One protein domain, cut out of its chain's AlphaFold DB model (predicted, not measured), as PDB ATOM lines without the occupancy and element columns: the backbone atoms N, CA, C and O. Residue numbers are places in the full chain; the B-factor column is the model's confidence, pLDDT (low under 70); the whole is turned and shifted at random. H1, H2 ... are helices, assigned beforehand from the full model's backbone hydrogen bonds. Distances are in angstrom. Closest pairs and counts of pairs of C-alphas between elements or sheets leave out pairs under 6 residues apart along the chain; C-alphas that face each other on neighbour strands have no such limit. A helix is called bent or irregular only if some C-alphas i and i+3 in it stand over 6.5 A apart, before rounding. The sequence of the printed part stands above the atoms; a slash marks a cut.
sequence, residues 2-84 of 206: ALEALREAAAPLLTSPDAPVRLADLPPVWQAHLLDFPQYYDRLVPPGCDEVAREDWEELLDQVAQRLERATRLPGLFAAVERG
ATOM      1  N   ALA A   2     -18.950   7.039 -35.905       62.44
ATOM      2  CA  ALA A   2     -18.258   6.274 -36.959       62.44
ATOM      3  C   ALA A   2     -17.115   5.386 -36.426       62.44
ATOM      4  O   ALA A   2     -17.029   4.224 -36.789       62.44
ATOM      5  N   LEU A   3     -16.285   5.901 -35.511       61.81
ATOM      6  CA  LEU A   3     -15.178   5.133 -34.932       61.81
ATOM      7  C   LEU A   3     -15.636   3.908 -34.118       61.81
ATOM      8  O   LEU A   3     -15.083   2.826 -34.273       61.81
ATOM      9  N   GLU A   4     -16.654   4.076 -33.276       67.00
ATOM     10  CA  GLU A   4     -17.186   2.975 -32.466       67.00
ATOM     11  C   GLU A   4     -17.777   1.883 -33.364       67.00
ATOM     12  O   GLU A   4     -17.416   0.723 -33.229       67.00
ATOM     13  N   ALA A   5     -18.557   2.275 -34.377       67.56
ATOM     14  CA  ALA A   5     -19.110   1.349 -35.364       67.56
ATOM     15  C   ALA A   5     -18.016   0.590 -36.138       67.56
ATOM     16  O   ALA A   5     -18.175  -0.582 -36.466       67.56
ATOM     17  N   LEU A   6     -16.881   1.239 -36.415       67.69
ATOM     18  CA  LEU A   6     -15.744   0.604 -37.080       67.69
ATOM     19  C   LEU A   6     -15.001  -0.379 -36.177       67.69
ATOM     20  O   LEU A   6     -14.567  -1.422 -36.661       67.69
ATOM     21  N   ARG A   7     -14.861  -0.066 -34.885       69.44
ATOM     22  CA  ARG A   7     -14.303  -0.996 -33.892       69.44
ATOM     23  C   ARG A   7     -15.225  -2.194 -33.683       69.44
ATOM     24  O   ARG A   7     -14.749  -3.324 -33.690       69.44
ATOM     25  N   GLU A   8     -16.531  -1.965 -33.575       75.56
ATOM     26  CA  GLU A   8     -17.543  -3.023 -33.482       75.56
ATOM     27  C   GLU A   8     -17.529  -3.934 -34.716       75.56
ATOM     28  O   GLU A   8     -17.534  -5.155 -34.573       75.56
ATOM     29  N   ALA A   9     -17.426  -3.366 -35.923       70.75
ATOM     30  CA  ALA A   9     -17.330  -4.136 -37.164       70.75
ATOM     31  C   ALA A   9     -16.070  -5.015 -37.232       70.75
ATOM     32  O   ALA A   9     -16.079  -6.057 -37.885       70.75
ATOM     33  N   ALA A  10     -14.996  -4.614 -36.551       70.06
ATOM     34  CA  ALA A  10     -13.749  -5.362 -36.495       70.06
ATOM     35  C   ALA A  10     -13.721  -6.416 -35.366       70.06
ATOM     36  O   ALA A  10     -12.889  -7.320 -35.398       70.06
ATOM     37  N   ALA A  11     -14.635  -6.348 -34.390       71.44
ATOM     38  CA  ALA A  11     -14.666  -7.247 -33.233       71.44
ATOM     39  C   ALA A  11     -14.839  -8.748 -33.576       71.44
ATOM     40  O   ALA A  11     -14.168  -9.568 -32.947       71.44
ATOM     41  N   PRO A  12     -15.652  -9.160 -34.574       66.50
ATOM     42  CA  PRO A  12     -15.774 -10.571 -34.959       66.50
ATOM     43  C   PRO A  12     -14.464 -11.195 -35.462       66.50
ATOM     44  O   PRO A  12     -14.250 -12.396 -35.290       66.50
ATOM     45  N   LEU A  13     -13.561 -10.384 -36.025       68.62
ATOM     46  CA  LEU A  13     -12.240 -10.823 -36.493       68.62
ATOM     47  C   LEU A  13     -11.294 -11.174 -35.331       68.62
ATOM     48  O   LEU A  13     -10.233 -11.749 -35.544       68.62
ATOM     49  N   LEU A  14     -11.682 -10.858 -34.088       66.12
ATOM     50  CA  LEU A  14     -10.879 -11.050 -32.871       66.12
ATOM     51  C   LEU A  14     -11.244 -12.314 -32.100       66.12
ATOM     52  O   LEU A  14     -10.756 -12.527 -30.994       66.12
ATOM     53  N   THR A  15     -12.127 -13.134 -32.664       66.31
ATOM     54  CA  THR A  15     -12.701 -14.305 -31.994       66.31
ATOM     55  C   THR A  15     -11.705 -15.450 -31.799       66.31
ATOM     56  O   THR A  15     -11.911 -16.271 -30.907       66.31
ATOM     57  N   SER A  16     -10.610 -15.485 -32.568       73.38
ATOM     58  CA  SER A  16      -9.469 -16.374 -32.323       73.38
ATOM     59  C   SER A  16      -8.332 -15.583 -31.660       73.38
ATOM     60  O   SER A  16      -7.734 -14.727 -32.316       73.38
ATOM     61  N   PRO A  17      -8.030 -15.826 -30.372       67.62
ATOM     62  CA  PRO A  17      -7.174 -14.948 -29.578       67.62
ATOM     63  C   PRO A  17      -5.696 -14.970 -29.978       67.62
ATOM     64  O   PRO A  17      -5.002 -14.022 -29.641       67.62
ATOM     65  N   ASP A  18      -5.240 -15.991 -30.711       79.25
ATOM     66  CA  ASP A  18      -3.828 -16.174 -31.085       79.25
ATOM     67  C   ASP A  18      -3.581 -16.097 -32.604       79.25
ATOM     68  O   ASP A  18      -2.437 -16.140 -33.054       79.25
ATOM     69  N   ALA A  19      -4.641 -16.012 -33.417       84.31
ATOM     70  CA  ALA A  19      -4.500 -16.001 -34.870       84.31
ATOM     71  C   ALA A  19      -4.205 -14.584 -35.397       84.31
ATOM     72  O   ALA A  19      -4.792 -13.613 -34.902       84.31
ATOM     73  N   PRO A  20      -3.332 -14.447 -36.411       85.62
ATOM     74  CA  PRO A  20      -3.157 -13.184 -37.114       85.62
ATOM     75  C   PRO A  20      -4.448 -12.784 -37.847       85.62
ATOM     76  O   PRO A  20      -5.259 -13.633 -38.225       85.62
ATOM     77  N   VAL A  21      -4.644 -11.479 -38.040       87.31
ATOM     78  CA  VAL A  21      -5.827 -10.935 -38.724       87.31
ATOM     79  C   VAL A  21      -5.475 -10.646 -40.175       87.31
ATOM     80  O   VAL A  21      -4.556  -9.871 -40.443       87.31
ATOM     81  N   ARG A  22      -6.213 -11.229 -41.123       87.94
ATOM     82  CA  ARG A  22      -5.983 -10.990 -42.552       87.94
ATOM     83  C   ARG A  22      -6.553  -9.641 -42.969       87.94
ATOM     84  O   ARG A  22      -7.698  -9.316 -42.664       87.94
ATOM     85  N   LEU A  23      -5.787  -8.879 -43.743       84.94
ATOM     86  CA  LEU A  23      -6.212  -7.571 -44.249       84.94
ATOM     87  C   LEU A  23      -7.445  -7.669 -45.156       84.94
ATOM     88  O   LEU A  23      -8.283  -6.771 -45.160       84.94
ATOM     89  N   ALA A  24      -7.567  -8.769 -45.900       85.12
ATOM     90  CA  ALA A  24      -8.694  -9.025 -46.793       85.12
ATOM     91  C   ALA A  24     -10.030  -9.212 -46.050       85.12
ATOM     92  O   ALA A  24     -11.085  -8.990 -46.643       85.12
ATOM     93  N   ASP A  25      -9.984  -9.575 -44.766       84.06
ATOM     94  CA  ASP A  25     -11.176  -9.795 -43.942       84.06
ATOM     95  C   ASP A  25     -11.671  -8.491 -43.286       84.06
ATOM     96  O   ASP A  25     -12.742  -8.457 -42.675       84.06
ATOM     97  N   LEU A  26     -10.914  -7.395 -43.419       80.06
ATOM     98  CA  LEU A  26     -11.276  -6.095 -42.860       80.06
ATOM     99  C   LEU A  26     -12.445  -5.451 -43.615       80.06
ATOM    100  O   LEU A  26     -12.585  -5.656 -44.821       80.06
ATOM    101  N   PRO A  27     -13.250  -4.584 -42.975       77.44
ATOM    102  CA  PRO A  27     -14.258  -3.819 -43.700       77.44
ATOM    103  C   PRO A  27     -13.621  -2.950 -44.810       77.44
ATOM    104  O   PRO A  27     -12.513  -2.445 -44.618       77.44
ATOM    105  N   PRO A  28     -14.304  -2.685 -45.943       77.81
ATOM    106  CA  PRO A  28     -13.708  -1.999 -47.100       77.81
ATOM    107  C   PRO A  28     -13.042  -0.653 -46.792       77.81
ATOM    108  O   PRO A  28     -11.997  -0.332 -47.348       77.81
ATOM    109  N   VAL A  29     -13.600   0.123 -45.860       74.44
ATOM    110  CA  VAL A  29     -13.005   1.395 -45.429       74.44
ATOM    111  C   VAL A  29     -11.650   1.221 -44.735       74.44
ATOM    112  O   VAL A  29     -10.765   2.054 -44.910       74.44
ATOM    113  N   TRP A  30     -11.454   0.129 -43.994       77.50
ATOM    114  CA  TRP A  30     -10.165  -0.209 -43.392       77.50
ATOM    115  C   TRP A  30      -9.158  -0.608 -44.466       77.50
ATOM    116  O   TRP A  30      -8.034  -0.115 -44.460       77.50
ATOM    117  N   GLN A  31      -9.581  -1.435 -45.426       80.12
ATOM    118  CA  GLN A  31      -8.733  -1.842 -46.548       80.12
ATOM    119  C   GLN A  31      -8.273  -0.632 -47.368       80.12
ATOM    120  O   GLN A  31      -7.075  -0.461 -47.579       80.12
ATOM    121  N   ALA A  32      -9.198   0.255 -47.752       76.31
ATOM    122  CA  ALA A  32      -8.876   1.490 -48.466       76.31
ATOM    123  C   ALA A  32      -7.863   2.341 -47.683       76.31
ATOM    124  O   ALA A  32      -6.861   2.789 -48.233       76.31
ATOM    125  N   HIS A  33      -8.061   2.480 -46.369       75.75
ATOM    126  CA  HIS A  33      -7.146   3.211 -45.497       75.75
ATOM    127  C   HIS A  33      -5.727   2.646 -45.451       75.75
ATOM    128  O   HIS A  33      -4.770   3.421 -45.425       75.75
ATOM    129  N   LEU A  34      -5.595   1.324 -45.368       78.75
ATOM    130  CA  LEU A  34      -4.299   0.652 -45.313       78.75
ATOM    131  C   LEU A  34      -3.593   0.705 -46.674       78.75
ATOM    132  O   LEU A  34      -2.387   0.929 -46.720       78.75
ATOM    133  N   LEU A  35      -4.343   0.569 -47.771       75.31
ATOM    134  CA  LEU A  35      -3.809   0.554 -49.138       75.31
ATOM    135  C   LEU A  35      -3.432   1.943 -49.669       75.31
ATOM    136  O   LEU A  35      -2.438   2.065 -50.382       75.31
ATOM    137  N   ASP A  36      -4.182   2.990 -49.320       74.00
ATOM    138  CA  ASP A  36      -3.869   4.362 -49.748       74.00
ATOM    139  C   ASP A  36      -2.713   4.979 -48.941       74.00
ATOM    140  O   ASP A  36      -2.090   5.955 -49.372       74.00
ATOM    141  N   PHE A  37      -2.425   4.432 -47.754       75.56
ATOM    142  CA  PHE A  37      -1.454   4.988 -46.812       75.56
ATOM    143  C   PHE A  37      -0.564   3.927 -46.129       75.56
ATOM    144  O   PHE A  37      -0.376   4.009 -44.909       75.56
ATOM    145  N   PRO A  38       0.024   2.963 -46.867       77.25
ATOM    146  CA  PRO A  38       0.742   1.826 -46.287       77.25
ATOM    147  C   PRO A  38       1.933   2.260 -45.428       77.25
ATOM    148  O   PRO A  38       2.142   1.729 -44.343       77.25
ATOM    149  N   GLN A  39       2.614   3.337 -45.825       79.06
ATOM    150  CA  GLN A  39       3.805   3.863 -45.157       79.06
ATOM    151  C   GLN A  39       3.590   4.284 -43.695       79.06
ATOM    152  O   GLN A  39       4.549   4.469 -42.946       79.06
ATOM    153  N   TYR A  40       2.336   4.499 -43.288       77.19
ATOM    154  CA  TYR A  40       1.994   4.805 -41.899       77.19
ATOM    155  C   TYR A  40       1.906   3.568 -41.020       77.19
ATOM    156  O   TYR A  40       2.005   3.684 -39.802       77.19
ATOM    157  N   TYR A  41       1.723   2.411 -41.641       85.00
ATOM    158  CA  TYR A  41       1.500   1.147 -40.971       85.00
ATOM    159  C   TYR A  41       2.632   0.155 -41.229       85.00
ATOM    160  O   TYR A  41       2.563  -0.919 -40.660       85.00
ATOM    161  N   ASP A  42       3.690   0.504 -41.976       87.75
ATOM    162  CA  ASP A  42       4.831  -0.379 -42.301       87.75
ATOM    163  C   ASP A  42       5.405  -1.141 -41.089       87.75
ATOM    164  O   ASP A  42       5.921  -2.246 -41.233       87.75
ATOM    165  N   ARG A  43       5.330  -0.563 -39.881       89.31
ATOM    166  CA  ARG A  43       5.759  -1.235 -38.642       89.31
ATOM    167  C   ARG A  43       4.835  -2.393 -38.239       89.31
ATOM    168  O   ARG A  43       5.315  -3.381 -37.704       89.31
ATOM    169  N   LEU A  44       3.531  -2.218 -38.433       88.25
ATOM    170  CA  LEU A  44       2.453  -3.133 -38.037       88.25
ATOM    171  C   LEU A  44       2.077  -4.100 -39.169       88.25
ATOM    172  O   LEU A  44       1.643  -5.221 -38.927       88.25
ATOM    173  N   VAL A  45       2.223  -3.635 -40.408       88.19
ATOM    174  CA  VAL A  45       1.915  -4.325 -41.660       88.19
ATOM    175  C   VAL A  45       3.075  -4.072 -42.618       88.19
ATOM    176  O   VAL A  45       3.020  -3.138 -43.423       88.19
ATOM    177  N   PRO A  46       4.161  -4.853 -42.515       86.81
ATOM    178  CA  PRO A  46       5.305  -4.680 -43.394       86.81
ATOM    179  C   PRO A  46       4.921  -4.829 -44.874       86.81
ATOM    180  O   PRO A  46       4.005  -5.590 -45.208       86.81
ATOM    181  N   PRO A  47       5.631  -4.152 -45.793       84.44
ATOM    182  CA  PRO A  47       5.361  -4.270 -47.220       84.44
ATOM    183  C   PRO A  47       5.366  -5.730 -47.696       84.44
ATOM    184  O   PRO A  47       6.347  -6.450 -47.516       84.44
ATOM    185  N   GLY A  48       4.276  -6.149 -48.344       84.50
ATOM    186  CA  GLY A  48       4.097  -7.513 -48.851       84.50
ATOM    187  C   GLY A  48       3.430  -8.489 -47.876       84.50
ATOM    188  O   GLY A  48       3.160  -9.619 -48.277       84.50
ATOM    189  N   CYS A  49       3.130  -8.074 -46.643       85.88
ATOM    190  CA  CYS A  49       2.314  -8.847 -45.708       85.88
ATOM    191  C   CYS A  49       0.816  -8.616 -45.960       85.88
ATOM    192  O   CYS A  49       0.379  -7.479 -46.142       85.88
ATOM    193  N   ASP A  50       0.022  -9.689 -45.941       87.44
ATOM    194  CA  ASP A  50      -1.446  -9.663 -46.026       87.44
ATOM    195  C   ASP A  50      -2.125  -9.912 -44.670       87.44
ATOM    196  O   ASP A  50      -3.352 -10.026 -44.596       87.44
ATOM    197  N   GLU A  51      -1.338  -9.956 -43.595       89.38
ATOM    198  CA  GLU A  51      -1.783 -10.230 -42.234       89.38
ATOM    199  C   GLU A  51      -1.129  -9.283 -41.224       89.38
ATOM    200  O   GLU A  51      -0.007  -8.809 -41.419       89.38
ATOM    201  N   VAL A  52      -1.841  -9.033 -40.127       88.44
ATOM    202  CA  VAL A  52      -1.382  -8.253 -38.972       88.44
ATOM    203  C   VAL A  52      -1.185  -9.214 -37.811       88.44
ATOM    204  O   VAL A  52      -2.085 -10.002 -37.494       88.44
ATOM    205  N   ALA A  53      -0.029  -9.133 -37.150       88.25
ATOM    206  CA  ALA A  53       0.208  -9.889 -35.931       88.25
ATOM    207  C   ALA A  53      -0.829  -9.512 -34.863       88.25
ATOM    208  O   ALA A  53      -1.179  -8.347 -34.676       88.25
ATOM    209  N   ARG A  54      -1.324 -10.508 -34.132       84.06
ATOM    210  CA  ARG A  54      -2.376 -10.324 -33.126       84.06
ATOM    211  C   ARG A  54      -2.013  -9.313 -32.035       84.06
ATOM    212  O   ARG A  54      -2.883  -8.585 -31.563       84.06
ATOM    213  N   GLU A  55      -0.746  -9.276 -31.643       85.38
ATOM    214  CA  GLU A  55      -0.196  -8.338 -30.657       85.38
ATOM    215  C   GLU A  55      -0.150  -6.886 -31.155       85.38
ATOM    216  O   GLU A  55      -0.324  -5.961 -30.369       85.38
ATOM    217  N   ASP A  56      -0.005  -6.686 -32.465       88.31
ATOM    218  CA  ASP A  56       0.013  -5.372 -33.119       88.31
ATOM    219  C   ASP A  56      -1.397  -4.885 -33.508       88.31
ATOM    220  O   ASP A  56      -1.594  -3.734 -33.910       88.31
ATOM    221  N   TRP A  57      -2.403  -5.752 -33.391       84.81
ATOM    222  CA  TRP A  57      -3.749  -5.504 -33.894       84.81
ATOM    223  C   TRP A  57      -4.449  -4.308 -33.238       84.81
ATOM    224  O   TRP A  57      -5.030  -3.470 -33.929       84.81
ATOM    225  N   GLU A  58      -4.414  -4.215 -31.907       82.00
ATOM    226  CA  GLU A  58      -5.059  -3.104 -31.194       82.00
ATOM    227  C   GLU A  58      -4.404  -1.768 -31.544       82.00
ATOM    228  O   GLU A  58      -5.094  -0.764 -31.723       82.00
ATOM    229  N   GLU A  59      -3.085  -1.768 -31.742       86.94
ATOM    230  CA  GLU A  59      -2.379  -0.574 -32.182       86.94
ATOM    231  C   GLU A  59      -2.768  -0.181 -33.610       86.94
ATOM    232  O   GLU A  59      -3.003   1.000 -33.871       86.94
ATOM    233  N   LEU A  60      -2.901  -1.142 -34.529       85.81
ATOM    234  CA  LEU A  60      -3.397  -0.861 -35.876       85.81
ATOM    235  C   LEU A  60      -4.799  -0.254 -35.835       85.81
ATOM    236  O   LEU A  60      -5.043   0.762 -36.494       85.81
ATOM    237  N   LEU A  61      -5.699  -0.851 -35.044       79.44
ATOM    238  CA  LEU A  61      -7.051  -0.336 -34.855       79.44
ATOM    239  C   LEU A  61      -7.020   1.122 -34.407       79.44
ATOM    240  O   LEU A  61      -7.665   1.970 -35.024       79.44
ATOM    241  N   ASP A  62      -6.238   1.421 -33.374       80.56
ATOM    242  CA  ASP A  62      -6.141   2.760 -32.811       80.56
ATOM    243  C   ASP A  62      -5.470   3.759 -33.772       80.56
ATOM    244  O   ASP A  62      -5.850   4.935 -33.803       80.56
ATOM    245  N   GLN A  63      -4.508   3.333 -34.596       84.56
ATOM    246  CA  GLN A  63      -3.877   4.205 -35.591       84.56
ATOM    247  C   GLN A  63      -4.818   4.542 -36.756       84.56
ATOM    248  O   GLN A  63      -4.944   5.716 -37.131       84.56
ATOM    249  N   VAL A  64      -5.508   3.542 -37.314       80.25
ATOM    250  CA  VAL A  64      -6.495   3.741 -38.387       80.25
ATOM    251  C   VAL A  64      -7.652   4.601 -37.875       80.25
ATOM    252  O   VAL A  64      -8.026   5.581 -38.522       80.25
ATOM    253  N   ALA A  65      -8.145   4.308 -36.671       78.38
ATOM    254  CA  ALA A  65      -9.154   5.081 -35.957       78.38
ATOM    255  C   ALA A  65      -8.818   6.573 -35.854       78.38
ATOM    256  O   ALA A  65      -9.607   7.434 -36.248       78.38
ATOM    257  N   GLN A  66      -7.625   6.891 -35.348       78.88
ATOM    258  CA  GLN A  66      -7.169   8.272 -35.195       78.88
ATOM    259  C   GLN A  66      -7.017   8.979 -36.544       78.88
ATOM    260  O   GLN A  66      -7.309  10.173 -36.654       78.88
ATOM    261  N   ARG A  67      -6.559   8.272 -37.586       80.00
ATOM    262  CA  ARG A  67      -6.469   8.844 -38.938       80.00
ATOM    263  C   ARG A  67      -7.844   9.131 -39.519       80.00
ATOM    264  O   ARG A  67      -8.036  10.221 -40.052       80.00
ATOM    265  N   LEU A  68      -8.783   8.201 -39.379       77.69
ATOM    266  CA  LEU A  68     -10.178   8.378 -39.773       77.69
ATOM    267  C   LEU A  68     -10.795   9.587 -39.078       77.69
ATOM    268  O   LEU A  68     -11.318  10.481 -39.737       77.69
ATOM    269  N   GLU A  69     -10.651   9.681 -37.758       80.12
ATOM    270  CA  GLU A  69     -11.171  10.814 -37.000       80.12
ATOM    271  C   GLU A  69     -10.577  12.143 -37.490       80.12
ATOM    272  O   GLU A  69     -11.311  13.105 -37.723       80.12
ATOM    273  N   ARG A  70      -9.261  12.204 -37.724       81.38
ATOM    274  CA  ARG A  70      -8.623  13.397 -38.303       81.38
ATOM    275  C   ARG A  70      -9.175  13.710 -39.693       81.38
ATOM    276  O   ARG A  70      -9.468  14.874 -39.961       81.38
ATOM    277  N   ALA A  71      -9.359  12.701 -40.540       81.31
ATOM    278  CA  ALA A  71      -9.900  12.864 -41.883       81.31
ATOM    279  C   ALA A  71     -11.329  13.420 -41.867       81.31
ATOM    280  O   ALA A  71     -11.609  14.368 -42.596       81.31
ATOM    281  N   THR A  72     -12.201  12.936 -40.975       82.44
ATOM    282  CA  THR A  72     -13.591  13.429 -40.870       82.44
ATOM    283  C   THR A  72     -13.696  14.915 -40.520       82.44
ATOM    284  O   THR A  72     -14.689  15.561 -40.847       82.44
ATOM    285  N   ARG A  73     -12.667  15.498 -39.888       85.75
ATOM    286  CA  ARG A  73     -12.631  16.931 -39.548       85.75
ATOM    287  C   ARG A  73     -12.165  17.807 -40.712       85.75
ATOM    288  O   ARG A  73     -12.430  19.010 -40.711       85.75
ATOM    289  N   LEU A  74     -11.464  17.238 -41.697       88.81
ATOM    290  CA  LEU A  74     -10.837  18.007 -42.772       88.81
ATOM    291  C   LEU A  74     -11.830  18.717 -43.703       88.81
ATOM    292  O   LEU A  74     -11.553  19.873 -44.007       88.81
ATOM    293  N   PRO A  75     -12.998  18.157 -44.080       90.12
ATOM    294  CA  PRO A  75     -13.986  18.889 -44.878       90.12
ATOM    295  C   PRO A  75     -14.417  20.222 -44.250       90.12
ATOM    296  O   PRO A  75     -14.470  21.249 -44.925       90.12
ATOM    297  N   GLY A  76     -14.647  20.243 -42.933       91.62
ATOM    298  CA  GLY A  76     -14.973  21.476 -42.214       91.62
ATOM    299  C   GLY A  76     -13.816  22.479 -42.207       91.62
ATOM    300  O   GLY A  76     -14.030  23.683 -42.362       91.62
ATOM    301  N   LEU A  77     -12.576  21.993 -42.081       93.62
ATOM    302  CA  LEU A  77     -11.379  22.833 -42.161       93.62
ATOM    303  C   LEU A  77     -11.160  23.390 -43.573       93.62
ATOM    304  O   LEU A  77     -10.795  24.553 -43.710       93.62
ATOM    305  N   PHE A  78     -11.418  22.600 -44.612       93.44
ATOM    306  CA  PHE A  78     -11.354  23.023 -46.007       93.44
ATOM    307  C   PHE A  78     -12.342  24.147 -46.311       93.44
ATOM    308  O   PHE A  78     -11.936  25.167 -46.870       93.44
ATOM    309  N   ALA A  79     -13.592  24.008 -45.862       93.75
ATOM    310  CA  ALA A  79     -14.599  25.056 -45.984       93.75
ATOM    311  C   ALA A  79     -14.202  26.328 -45.208       93.75
ATOM    312  O   ALA A  79     -14.428  27.445 -45.667       93.75
ATOM    313  N   ALA A  80     -13.578  26.182 -44.033       94.06
ATOM    314  CA  ALA A  80     -13.057  27.322 -43.278       94.06
ATOM    315  C   ALA A  80     -11.891  28.020 -44.004       94.06
ATOM    316  O   ALA A  80     -11.841  29.244 -44.035       94.06
ATOM    317  N   VAL A  81     -10.986  27.260 -44.625       95.06
ATOM    318  CA  VAL A  81      -9.886  27.787 -45.452       95.06
ATOM    319  C   VAL A  81     -10.409  28.557 -46.662       95.06
ATOM    320  O   VAL A  81      -9.898  29.633 -46.948       95.06
ATOM    321  N   GLU A  82     -11.433  28.042 -47.341       93.94
ATOM    322  CA  GLU A  82     -12.057  28.705 -48.497       93.94
ATOM    323  C   GLU A  82     -12.715  30.033 -48.125       93.94
ATOM    324  O   GLU A  82     -12.593  31.012 -48.858       93.94
ATOM    325  N   ARG A  83     -13.375  30.093 -46.960       95.12
ATOM    326  CA  ARG A  83     -13.908  31.354 -46.424       95.12
ATOM    327  C   ARG A  83     -12.807  32.317 -45.971       95.12
ATOM    328  O   ARG A  83     -13.019  33.527 -45.985       95.12
ATOM    329  N   GLY A  84     -11.651  31.783 -45.589       94.44
ATOM    330  CA  GLY A  84     -10.603  32.514 -44.888       94.44
ATOM    331  C   GLY A  84     -10.937  32.735 -43.405       94.44
ATOM    332  O   GLY A  84     -12.069  32.499 -42.971       94.44
TER     333      GLY A  84
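AT A GLANCE: This is residues 2 to 84 of the 206 residues of an uncharacterized protein of Rubellimicrobium mesophilum DSM 19309 (UniProt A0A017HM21). A long, nearly straight helix, H3, makes the long axis, and its last part, residues 73 to 83, sticks out with Gly 84 as a free arm from a compact body. In that body H1 runs beside the first arm, H3a, the opposite way, H2 stands crosswise to H3a, and two long unnamed stretches, residues 15 to 27 and 37 to 56, are tied to each other by a short antiparallel pairing of residues 21 to 22 with residues 51 to 52. The printed part has 83 residues with three named helices in the order H1, H2, H3 and no named strand, and its class is all helix. The whole is only just loose, close to compact, with a radius of gyration of the C-alphas of 14.5 A, and it is elongated, spanning 51 by 27 by 18 A.

IN THESE COORDINATES: H1 is residues 2 to 14, 19.3 A from first to last C-alpha, and begins with C-alpha 2 at (-18.258, 6.274, -36.959). It is only just irregular, with C-alphas 9 and 12 being 7.0 A apart. H2 is residues 28 to 36, 12.0 A long. H3, residues 57 to 83, was assigned as one helix by its hydrogen bonds but is bent: C-alphas 72 and 75 are 6.8 A apart. Its arm H3a is residues 57 to 72, 22.4 A long, with C-alpha 57 at (-3.749, -5.504, -33.894). Its arm H3b is residues 75 to 83, 12.6 A long, ending with C-alpha 83 at (-13.908, 31.354, -46.424).

HOW THE PARTS SIT: H1 touches H3a with residues 3 to 7 alone; the closest C-alphas, those of Leu 3 and Ala 65, are 6.1 A apart. The two run opposite ways at a shallow tilt of 21 degrees. H2 and H3a only just touch, with 3 pairs of C-alphas within 8 A, the closest being those of His 33 and Val 64 at 7.2 A. Their lines are about perpendicular, at 88 degrees. H1 and H2 are apart, but only just, at 8.5 A. H3b stands at a shallow tilt of 29 degrees to H3a and is apart from H1 and H2. Residues 21 to 22 pair with residues 51 to 52, antiparallel. In H2, H3a and H3b every O i to N i+4 pair is within hydrogen-bond range; in H1, 6 of 9 are.

THE WHOLE: The two C-alphas farthest apart, those of Asp 18 and Gly 84, are 51.1 A apart. Without residues 73 to 84, which stand free, the body spans 32 by 26 by 18 A. The printed part has no cut. Both links are long, with 13 residues from H1 to H2 and 20 from H2 to H3. The mean pLDDT of the printed part is 81.1, and residues 2 to 7, 12 to 15 and 17 are under 70.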